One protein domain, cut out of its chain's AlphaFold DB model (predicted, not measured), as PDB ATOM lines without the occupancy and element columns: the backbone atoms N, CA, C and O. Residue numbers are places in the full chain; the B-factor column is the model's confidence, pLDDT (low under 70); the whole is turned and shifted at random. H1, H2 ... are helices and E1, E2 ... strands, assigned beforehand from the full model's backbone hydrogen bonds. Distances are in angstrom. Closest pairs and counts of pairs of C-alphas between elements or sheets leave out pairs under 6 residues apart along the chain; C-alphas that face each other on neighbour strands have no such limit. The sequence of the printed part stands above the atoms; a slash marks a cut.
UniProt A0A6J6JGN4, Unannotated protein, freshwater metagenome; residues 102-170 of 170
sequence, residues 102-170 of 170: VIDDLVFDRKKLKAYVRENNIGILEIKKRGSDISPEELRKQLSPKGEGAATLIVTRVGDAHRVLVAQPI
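What this domain is: This is residues 102 to 170 of the 170 residues of the protein "Unannotated protein" of freshwater metagenome (UniProt A0A6J6JGN4). A strongly twisted sheet is a wall with H1 and H2 over one face, in two layers. The printed part has 69 residues with two named helices and four named strands, E1 H1 E2 H2 E3 E4; class and sheet, E1 E4 E3 E2, are mixed. It is compact, radius of gyration of the C-alphas 11.0 A, spanning 33 by 26 by 18 A.

How they stand to each other: E1, residues 102 to 107, H1, 110 to 119, and E2, 122 to 129, form a split strand-helix-strand unit, two strands of one sheet with a helix between them along the chain and E4 and E3 between them in the sheet, crossover right-handed. E2, H2, 136 to 143, and E3, 149 to 158, form an unsplit one, left-handed; N 153 and O 126 are 2.8 A apart. H1 touches H2, closest at C-alphas 114 and 143, 4.6 A. E3 and E4, 161 to 169, form a hairpin; N 165 and O 154 are 3.0 A apart. Every helix O i to N i+4 pair is within hydrogen-bond range.

Where its parts are: C-alpha 102 is at (153.743, 169.424, 180.424), C-alpha 169 at (154.203, 176.504, 186.126). E3, 25.5 A long, bends by 55 degrees at residue 155.

The domain as a whole: The printed part has no cut and no long link; no printed residue is under pLDDT 70.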
ATOM      1  N   VAL A 102     154.892 170.147 180.969       98.56
ATOM      2  CA  VAL A 102     153.743 169.424 180.424       98.56
ATOM      3  C   VAL A 102     153.587 168.099 181.169       98.56
ATOM      4  O   VAL A 102     154.485 167.263 181.173       98.56
ATOM      5  N   ILE A 103     152.423 167.912 181.783       98.38
ATOM      6  CA  ILE A 103     152.036 166.701 182.512       98.38
ATOM      7  C   ILE A 103     151.257 165.744 181.606       98.38
ATOM      8  O   ILE A 103     151.442 164.533 181.683       98.38
ATOM      9  N   ASP A 104     150.381 166.281 180.754       98.00
ATOM     10  CA  ASP A 104     149.571 165.490 179.825       98.00
ATOM     11  C   ASP A 104     149.200 166.304 178.574       98.00
ATOM     12  O   ASP A 104     149.124 167.535 178.617       98.00
ATOM     13  N   ASP A 105     148.929 165.615 177.467       97.69
ATOM     14  CA  ASP A 105     148.515 166.194 176.188       97.69
ATOM     15  C   ASP A 105     147.215 165.530 175.705       97.69
ATOM     16  O   ASP A 105     147.183 164.430 175.139       97.69
ATOM     17  N   LEU A 106     146.105 166.230 175.923       97.75
ATOM     18  CA  LEU A 106     144.760 165.719 175.712       97.75
ATOM     19  C   LEU A 106     144.139 166.276 174.428       97.75
ATOM     20  O   LEU A 106     144.390 167.405 174.004       97.75
ATOM     21  N   VAL A 107     143.235 165.505 173.821       95.75
ATOM     22  CA  VAL A 107     142.324 166.056 172.805       95.75
ATOM     23  C   VAL A 107     141.380 167.073 173.444       95.75
ATOM     24  O   VAL A 107     140.947 166.895 174.586       95.75
ATOM     25  N   PHE A 108     141.000 168.111 172.694       95.06
ATOM     26  CA  PHE A 108     139.983 169.051 173.157       95.06
ATOM     27  C   PHE A 108     138.593 168.393 173.179       95.06
ATOM     28  O   PHE A 108     137.839 168.440 172.211       95.06
ATOM     29  N   ASP A 109     138.249 167.774 174.307       95.88
ATOM     30  CA  ASP A 109     136.937 167.183 174.566       95.88
ATOM     31  C   ASP A 109     136.482 167.543 175.983       95.88
ATOM     32  O   ASP A 109     137.082 167.147 176.982       95.88
ATOM     33  N   ARG A 110     135.380 168.288 176.082       95.62
ATOM     34  CA  ARG A 110     134.880 168.820 177.358       95.62
ATOM     35  C   ARG A 110     134.530 167.719 178.368       95.62
ATOM     36  O   ARG A 110     134.700 167.936 179.565       95.62
ATOM     37  N   LYS A 111     134.061 166.546 177.922       96.69
ATOM     38  CA  LYS A 111     133.749 165.421 178.818       96.69
ATOM     39  C   LYS A 111     135.030 164.794 179.356       96.69
ATOM     40  O   LYS A 111     135.113 164.571 180.562       96.69
ATOM     41  N   LYS A 112     136.027 164.562 178.495       97.12
ATOM     42  CA  LYS A 112     137.331 164.015 178.911       97.12
ATOM     43  C   LYS A 112     138.066 164.960 179.853       97.12
ATOM     44  O   LYS A 112     138.543 164.524 180.891       97.12
ATOM     45  N   LEU A 113     138.072 166.257 179.550       97.88
ATOM     46  CA  LEU A 113     138.679 167.269 180.416       97.88
ATOM     47  C   LEU A 113     137.991 167.329 181.782       97.88
ATOM     48  O   LEU A 113     138.658 167.424 182.808       97.88
ATOM     49  N   LYS A 114     136.656 167.235 181.822       97.94
ATOM     50  CA  LYS A 114     135.911 167.210 183.086       97.94
ATOM     51  C   LYS A 114     136.224 165.962 183.912       97.94
ATOM     52  O   LYS A 114     136.357 166.063 185.130       97.94
ATOM     53  N   ALA A 115     136.341 164.805 183.259       97.94
ATOM     54  CA  ALA A 115     136.760 163.566 183.908       97.94
ATOM     55  C   ALA A 115     138.177 163.702 184.478       97.94
ATOM     56  O   ALA A 115     138.355 163.483 185.671       97.94
ATOM     57  N   TYR A 116     139.125 164.202 183.676       98.25
ATOM     58  CA  TYR A 116     140.506 164.446 184.087       98.25
ATOM     59  C   TYR A 116     140.598 165.372 185.308       98.25
ATOM     60  O   TYR A 116     141.266 165.044 186.285       98.25
ATOM     61  N   VAL A 117     139.888 166.509 185.285       98.00
ATOM     62  CA  VAL A 117     139.838 167.471 186.403       98.00
ATOM     63  C   VAL A 117     139.334 166.819 187.688       98.00
ATOM     64  O   VAL A 117     139.879 167.066 188.761       98.00
ATOM     65  N   ARG A 118     138.307 165.971 187.589       97.94
ATOM     66  CA  ARG A 118     137.753 165.248 188.736       97.94
ATOM     67  C   ARG A 118     138.709 164.170 189.250       97.94
ATOM     68  O   ARG A 118     138.905 164.072 190.454       97.94
ATOM     69  N   GLU A 119     139.262 163.359 188.355       97.62
ATOM     70  CA  GLU A 119     140.126 162.215 188.682       97.62
ATOM     71  C   GLU A 119     141.449 162.650 189.310       97.62
ATOM     72  O   GLU A 119     141.930 161.997 190.230       97.62
ATOM     73  N   ASN A 120     141.977 163.802 188.895       97.75
ATOM     74  CA  ASN A 120     143.187 164.397 189.463       97.75
ATOM     75  C   ASN A 120     142.902 165.357 190.632       97.75
ATOM     76  O   ASN A 120     143.780 166.115 191.036       97.75
ATOM     77  N   ASN A 121     141.675 165.352 191.172       97.31
ATOM     78  CA  ASN A 121     141.258 166.181 192.305       97.31
ATOM     79  C   ASN A 121     141.616 167.672 192.135       97.31
ATOM     80  O   ASN A 121     142.122 168.304 193.059       97.31
ATOM     81  N   ILE A 122     141.376 168.253 190.957       98.06
ATOM     82  CA  ILE A 122     141.768 169.635 190.656       98.06
ATOM     83  C   ILE A 122     140.669 170.611 191.109       98.06
ATOM     84  O   ILE A 122     139.495 170.475 190.748       98.06
ATOM     85  N   GLY A 123     141.049 171.610 191.909       97.06
ATOM     86  CA  GLY A 123     140.194 172.717 192.361       97.06
ATOM     87  C   GLY A 123     140.613 174.077 191.816       97.06
ATOM     88  O   GLY A 123     139.770 174.886 191.414       97.06
ATOM     89  N   ILE A 124     141.922 174.323 191.748       97.00
ATOM     90  CA  ILE A 124     142.486 175.554 191.197       97.00
ATOM     91  C   ILE A 124     142.868 175.288 189.742       97.00
ATOM     92  O   ILE A 124     143.741 174.477 189.454       97.00
ATOM     93  N   LEU A 125     142.188 175.955 188.810       97.19
ATOM     94  CA  LEU A 125     142.358 175.695 187.382       97.19
ATOM     95  C   LEU A 125     142.636 176.983 186.612       97.19
ATOM     96  O   LEU A 125     141.706 177.734 186.306       97.19
ATOM     97  N   GLU A 126     143.899 177.239 186.286       97.69
ATOM     98  CA  GLU A 126     144.242 178.269 185.306       97.69
ATOM     99  C   GLU A 126     143.930 177.737 183.905       97.69
ATOM    100  O   GLU A 126     144.197 176.576 183.595       97.69
ATOM    101  N   ILE A 127     143.331 178.567 183.054       97.81
ATOM    102  CA  ILE A 127     143.044 178.200 181.669       97.81
ATOM    103  C   ILE A 127     143.600 179.290 180.766       97.81
ATOM    104  O   ILE A 127     143.126 180.425 180.780       97.81
ATOM    105  N   LYS A 128     144.578 178.911 179.953       96.06
ATOM    106  CA  LYS A 128     145.156 179.733 178.896       96.06
ATOM    107  C   LYS A 128     144.624 179.288 177.547       96.06
ATOM    108  O   LYS A 128     144.280 178.121 177.352       96.06
ATOM    109  N   LYS A 129     144.581 180.215 176.591       94.25
ATOM    110  CA  LYS A 129     144.217 179.901 175.210       94.25
ATOM    111  C   LYS A 129     145.103 180.626 174.209       94.25
ATOM    112  O   LYS A 129     145.415 181.798 174.394       94.25
ATOM    113  N   ARG A 130     145.426 179.951 173.107       91.94
ATOM    114  CA  ARG A 130     146.032 180.563 171.914       91.94
ATOM    115  C   ARG A 130     145.656 179.745 170.685       91.94
ATOM    116  O   ARG A 130     145.834 178.532 170.695       91.94
ATOM    117  N   GLY A 131     145.114 180.390 169.652       86.81
ATOM    118  CA  GLY A 131     144.620 179.686 168.458       86.81
ATOM    119  C   GLY A 131     143.368 178.831 168.709       86.81
ATOM    120  O   GLY A 131     143.146 177.846 168.012       86.81
ATOM    121  N   SER A 132     142.568 179.175 169.727       85.56
ATOM    122  CA  SER A 132     141.330 178.476 170.086       85.56
ATOM    123  C   SER A 132     140.206 179.468 170.392       85.56
ATOM    124  O   SER A 132     140.395 180.416 171.163       85.56
ATOM    125  N   ASP A 133     139.034 179.233 169.801       88.31
ATOM    126  CA  ASP A 133     137.823 180.025 170.023       88.31
ATOM    127  C   ASP A 133     137.013 179.468 171.202       88.31
ATOM    128  O   ASP A 133     135.974 178.823 171.063       88.31
ATOM    129  N   ILE A 134     137.573 179.630 172.401       92.75
ATOM    130  CA  ILE A 134     136.933 179.245 173.662       92.75
ATOM    131  C   ILE A 134     136.976 180.405 174.645       92.75
ATOM    132  O   ILE A 134     137.911 181.208 174.630       92.75
ATOM    133  N   SER A 135     135.991 180.487 175.532       95.12
ATOM    134  CA  SER A 135     136.076 181.331 176.724       95.12
ATOM    135  C   SER A 135     136.700 180.524 177.870       95.12
ATOM    136  O   SER A 135     136.146 179.481 178.240       95.12
ATOM    137  N   PRO A 136     137.842 180.960 178.442       96.06
ATOM    138  CA  PRO A 136     138.440 180.304 179.604       96.06
ATOM    139  C   PRO A 136     137.470 180.218 180.786       96.06
ATOM    140  O   PRO A 136     137.373 179.178 181.436       96.06
ATOM    141  N   GLU A 137     136.689 181.272 181.027       96.31
ATOM    142  CA  GLU A 137     135.715 181.317 182.118       96.31
ATOM    143  C   GLU A 137     134.572 180.318 181.922       96.31
ATOM    144  O   GLU A 137     134.203 179.594 182.850       96.31
ATOM    145  N   GLU A 138     134.017 180.242 180.709       96.38
ATOM    146  CA  GLU A 138     132.955 179.285 180.391       96.38
ATOM    147  C   GLU A 138     133.463 177.849 180.461       96.38
ATOM    148  O   GLU A 138     132.786 176.980 181.018       96.38
ATOM    149  N   LEU A 139     134.665 177.591 179.933       96.94
ATOM    150  CA  LEU A 139     135.286 176.275 180.025       96.94
ATOM    151  C   LEU A 139     135.481 175.894 181.495       96.94
ATOM    152  O   LEU A 139     135.036 174.822 181.900       96.94
ATOM    153  N   ARG A 140     136.029 176.787 182.326       97.38
ATOM    154  CA  ARG A 140     136.197 176.539 183.764       97.38
ATOM    155  C   ARG A 140     134.870 176.206 184.449       97.38
ATOM    156  O   ARG A 140     134.809 175.227 185.195       97.38
ATOM    157  N   LYS A 141     133.799 176.959 184.168       97.00
ATOM    158  CA  LYS A 141     132.449 176.680 184.701       97.00
ATOM    159  C   LYS A 141     131.982 175.269 184.331       97.00
ATOM    160  O   LYS A 141     131.514 174.529 185.197       97.00
ATOM    161  N   GLN A 142     132.153 174.867 183.073       96.75
ATOM    162  CA  GLN A 142     131.735 173.547 182.586       96.75
ATOM    163  C   GLN A 142     132.543 172.388 183.184       96.75
ATOM    164  O   GLN A 142     131.967 171.335 183.492       96.75
ATOM    165  N   LEU A 143     133.852 172.585 183.365       97.88
ATOM    166  CA  LEU A 143     134.745 171.616 184.004       97.88
ATOM    167  C   LEU A 143     134.451 171.474 185.503       97.88
ATOM    168  O   LEU A 143     134.605 170.385 186.043       97.88
ATOM    169  N   SER A 144     133.930 172.528 186.142       96.88
ATOM    170  CA  SER A 144     133.468 172.518 187.537       96.88
ATOM    171  C   SER A 144     134.518 171.951 188.520       96.88
ATOM    172  O   SER A 144     134.209 170.983 189.221       96.88
ATOM    173  N   PRO A 145     135.747 172.508 188.570       97.00
ATOM    174  CA  PRO A 145     136.807 172.026 189.459       97.00
ATOM    175  C   PRO A 145     136.403 172.192 190.933       97.00
ATOM    176  O   PRO A 145     135.790 173.198 191.297       97.00
ATOM    177  N   LYS A 146     136.699 171.189 191.767       95.81
ATOM    178  CA  LYS A 146     136.246 171.111 193.175       95.81
ATOM    179  C   LYS A 146     137.246 170.465 194.140       95.81
ATOM    180  O   LYS A 146     136.911 170.300 195.307       95.81
ATOM    181  N   GLY A 147     138.412 170.049 193.658       96.25
ATOM    182  CA  GLY A 147     139.395 169.361 194.489       96.25
ATOM    183  C   GLY A 147     140.380 170.290 195.194       96.25
ATOM    184  O   GLY A 147     140.159 171.494 195.286       96.25
ATOM    185  N   GLU A 148     141.485 169.728 195.673       96.38
ATOM    186  CA  GLU A 148     142.549 170.464 196.380       96.38
ATOM    187  C   GLU A 148     143.774 170.730 195.491       96.38
ATOM    188  O   GLU A 148     144.597 171.591 195.791       96.38
ATOM    189  N   GLY A 149     143.888 170.008 194.376       96.56
ATOM    190  CA  GLY A 149     144.972 170.140 193.414       96.56
ATOM    191  C   GLY A 149     144.865 171.392 192.546       96.56
ATOM    192  O   GLY A 149     143.804 172.018 192.419       96.56
ATOM    193  N   ALA A 150     145.977 171.718 191.891       97.12
ATOM    194  CA  ALA A 150     146.087 172.821 190.949       97.12
ATOM    195  C   ALA A 150     146.649 172.351 189.602       97.12
ATOM    196  O   ALA A 150     147.533 171.495 189.559       97.12
ATOM    197  N   ALA A 151     146.156 172.929 188.508       97.69
ATOM    198  CA  ALA A 151     146.714 172.721 187.175       97.69
ATOM    199  C   ALA A 151     146.503 173.941 186.273       97.69
ATOM    200  O   ALA A 151     145.577 174.733 186.472       97.69
ATOM    201  N   THR A 152     147.336 174.037 185.240       98.44
ATOM    202  CA  THR A 152     147.152 174.948 184.109       98.44
ATOM    203  C   THR A 152     146.704 174.145 182.896       98.44
ATOM    204  O   THR A 152     147.365 173.184 182.515       98.44
ATOM    205  N   LEU A 153     145.596 174.534 182.267       98.31
ATOM    206  CA  LEU A 153     145.205 174.026 180.954       98.31
ATOM    207  C   LEU A 153     145.610 175.032 179.886       98.31
ATOM    208  O   LEU A 153     145.098 176.151 179.863       98.31
ATOM    209  N   ILE A 154     146.481 174.627 178.969       98.00
ATOM    210  CA  ILE A 154     146.841 175.416 177.793       98.00
ATOM    211  C   ILE A 154     146.046 174.875 176.609       98.00
ATOM    212  O   ILE A 154     146.368 173.832 176.041       98.00
ATOM    213  N   VAL A 155     144.974 175.579 176.248       97.44
ATOM    214  CA  VAL A 155     144.130 175.225 175.106       97.44
ATOM    215  C   VAL A 155     144.726 175.818 173.835       97.44
ATOM    216  O   VAL A 155     144.671 177.032 173.612       97.44
ATOM    217  N   THR A 156     145.296 174.967 172.986       96.12
ATOM    218  CA  THR A 156     146.072 175.431 171.834       96.12
ATOM    219  C   THR A 156     146.076 174.437 170.669       96.12
ATOM    220  O   THR A 156     145.238 173.532 170.629       96.12
ATOM    221  N   ARG A 157     146.955 174.630 169.680       94.69
ATOM    222  CA  ARG A 157     147.272 173.607 168.677       94.69
ATOM    223  C   ARG A 157     148.680 173.067 168.874       94.69
ATOM    224  O   ARG A 157     149.582 173.811 169.243       94.69
ATOM    225  N   VAL A 158     148.838 171.783 168.581       95.19
ATOM    226  CA  VAL A 158     150.133 171.112 168.426       95.19
ATOM    227  C   VAL A 158     150.142 170.522 167.022       95.19
ATOM    228  O   VAL A 158     149.293 169.689 166.689       95.19
ATOM    229  N   GLY A 159     151.037 171.021 166.172       92.94
ATOM    230  CA  GLY A 159     150.886 170.920 164.725       92.94
ATOM    231  C   GLY A 159     149.516 171.451 164.297       92.94
ATOM    232  O   GLY A 159     149.118 172.556 164.672       92.94
ATOM    233  N   ASP A 160     148.761 170.623 163.579       91.25
ATOM    234  CA  ASP A 160     147.430 170.975 163.072       91.25
ATOM    235  C   ASP A 160     146.283 170.590 164.023       91.25
ATOM    236  O   ASP A 160     145.121 170.929 163.784       91.25
ATOM    237  N   ALA A 161     146.573 169.875 165.114       93.00
ATOM    238  CA  ALA A 161     145.551 169.333 166.003       93.00
ATOM    239  C   ALA A 161     145.207 170.302 167.140       93.00
ATOM    240  O   ALA A 161     146.096 170.825 167.806       93.00
ATOM    241  N   HIS A 162     143.915 170.474 167.434       94.31
ATOM    242  CA  HIS A 162     143.458 171.165 168.643       94.31
ATOM    243  C   HIS A 162     143.652 170.282 169.883       94.31
ATOM    244  O   HIS A 162     143.082 169.191 169.990       94.31
ATOM    245  N   ARG A 163     144.451 170.774 170.828       96.56
ATOM    246  CA  ARG A 163     144.911 170.041 172.009       96.56
ATOM    247  C   ARG A 163     144.720 170.858 173.281       96.56
ATOM    248  O   ARG A 163     144.522 172.076 173.246       96.56
ATOM    249  N   VAL A 164     144.774 170.167 174.410       98.19
ATOM    250  CA  VAL A 164     144.843 170.763 175.741       98.19
ATOM    251  C   VAL A 164     146.036 170.171 176.456       98.19
ATOM    252  O   VAL A 164     146.023 168.990 176.793       98.19
ATOM    253  N   LEU A 165     147.033 171.010 176.708       98.44
ATOM    254  CA  LEU A 165     148.165 170.625 177.535       98.44
ATOM    255  C   LEU A 165     147.773 170.842 178.991       98.44
ATOM    256  O   LEU A 165     147.382 171.951 179.365       98.44
ATOM    257  N   VAL A 166     147.856 169.793 179.798       98.56
ATOM    258  CA  VAL A 166     147.807 169.910 181.252       98.56
ATOM    259  C   VAL A 166     149.228 170.167 181.710       98.56
ATOM    260  O   VAL A 166     150.120 169.387 181.394       98.56
ATOM    261  N   ALA A 167     149.450 171.259 182.429       98.44
ATOM    262  CA  ALA A 167     150.789 171.694 182.775       98.44
ATOM    263  C   ALA A 167     150.865 172.316 184.174       98.44
ATOM    264  O   ALA A 167     149.851 172.719 184.759       98.44
ATOM    265  N   GLN A 168     152.085 172.413 184.695       97.44
ATOM    266  CA  GLN A 168     152.399 173.104 185.944       97.44
ATOM    267  C   GLN A 168     153.414 174.222 185.681       97.44
ATOM    268  O   GLN A 168     154.334 174.008 184.894       97.44
ATOM    269  N   PRO A 169     153.243 175.414 186.279       96.75
ATOM    270  CA  PRO A 169     154.203 176.504 186.126       96.75
ATOM    271  C   PRO A 169     155.561 176.111 186.720       96.75
ATOM    272  O   PRO A 169     155.606 175.411 187.735       96.75
ATOM    273  N   ILE A 170     156.643 176.576 186.092       95.56
ATOM    274  CA  ILE A 170     158.031 176.325 186.519       95.56
ATOM    275  C   ILE A 170     158.806 177.611 186.767       95.56
ATOM    276  O   ILE A 170     158.398 178.674 186.254       95.56
TER     277      ILE A 170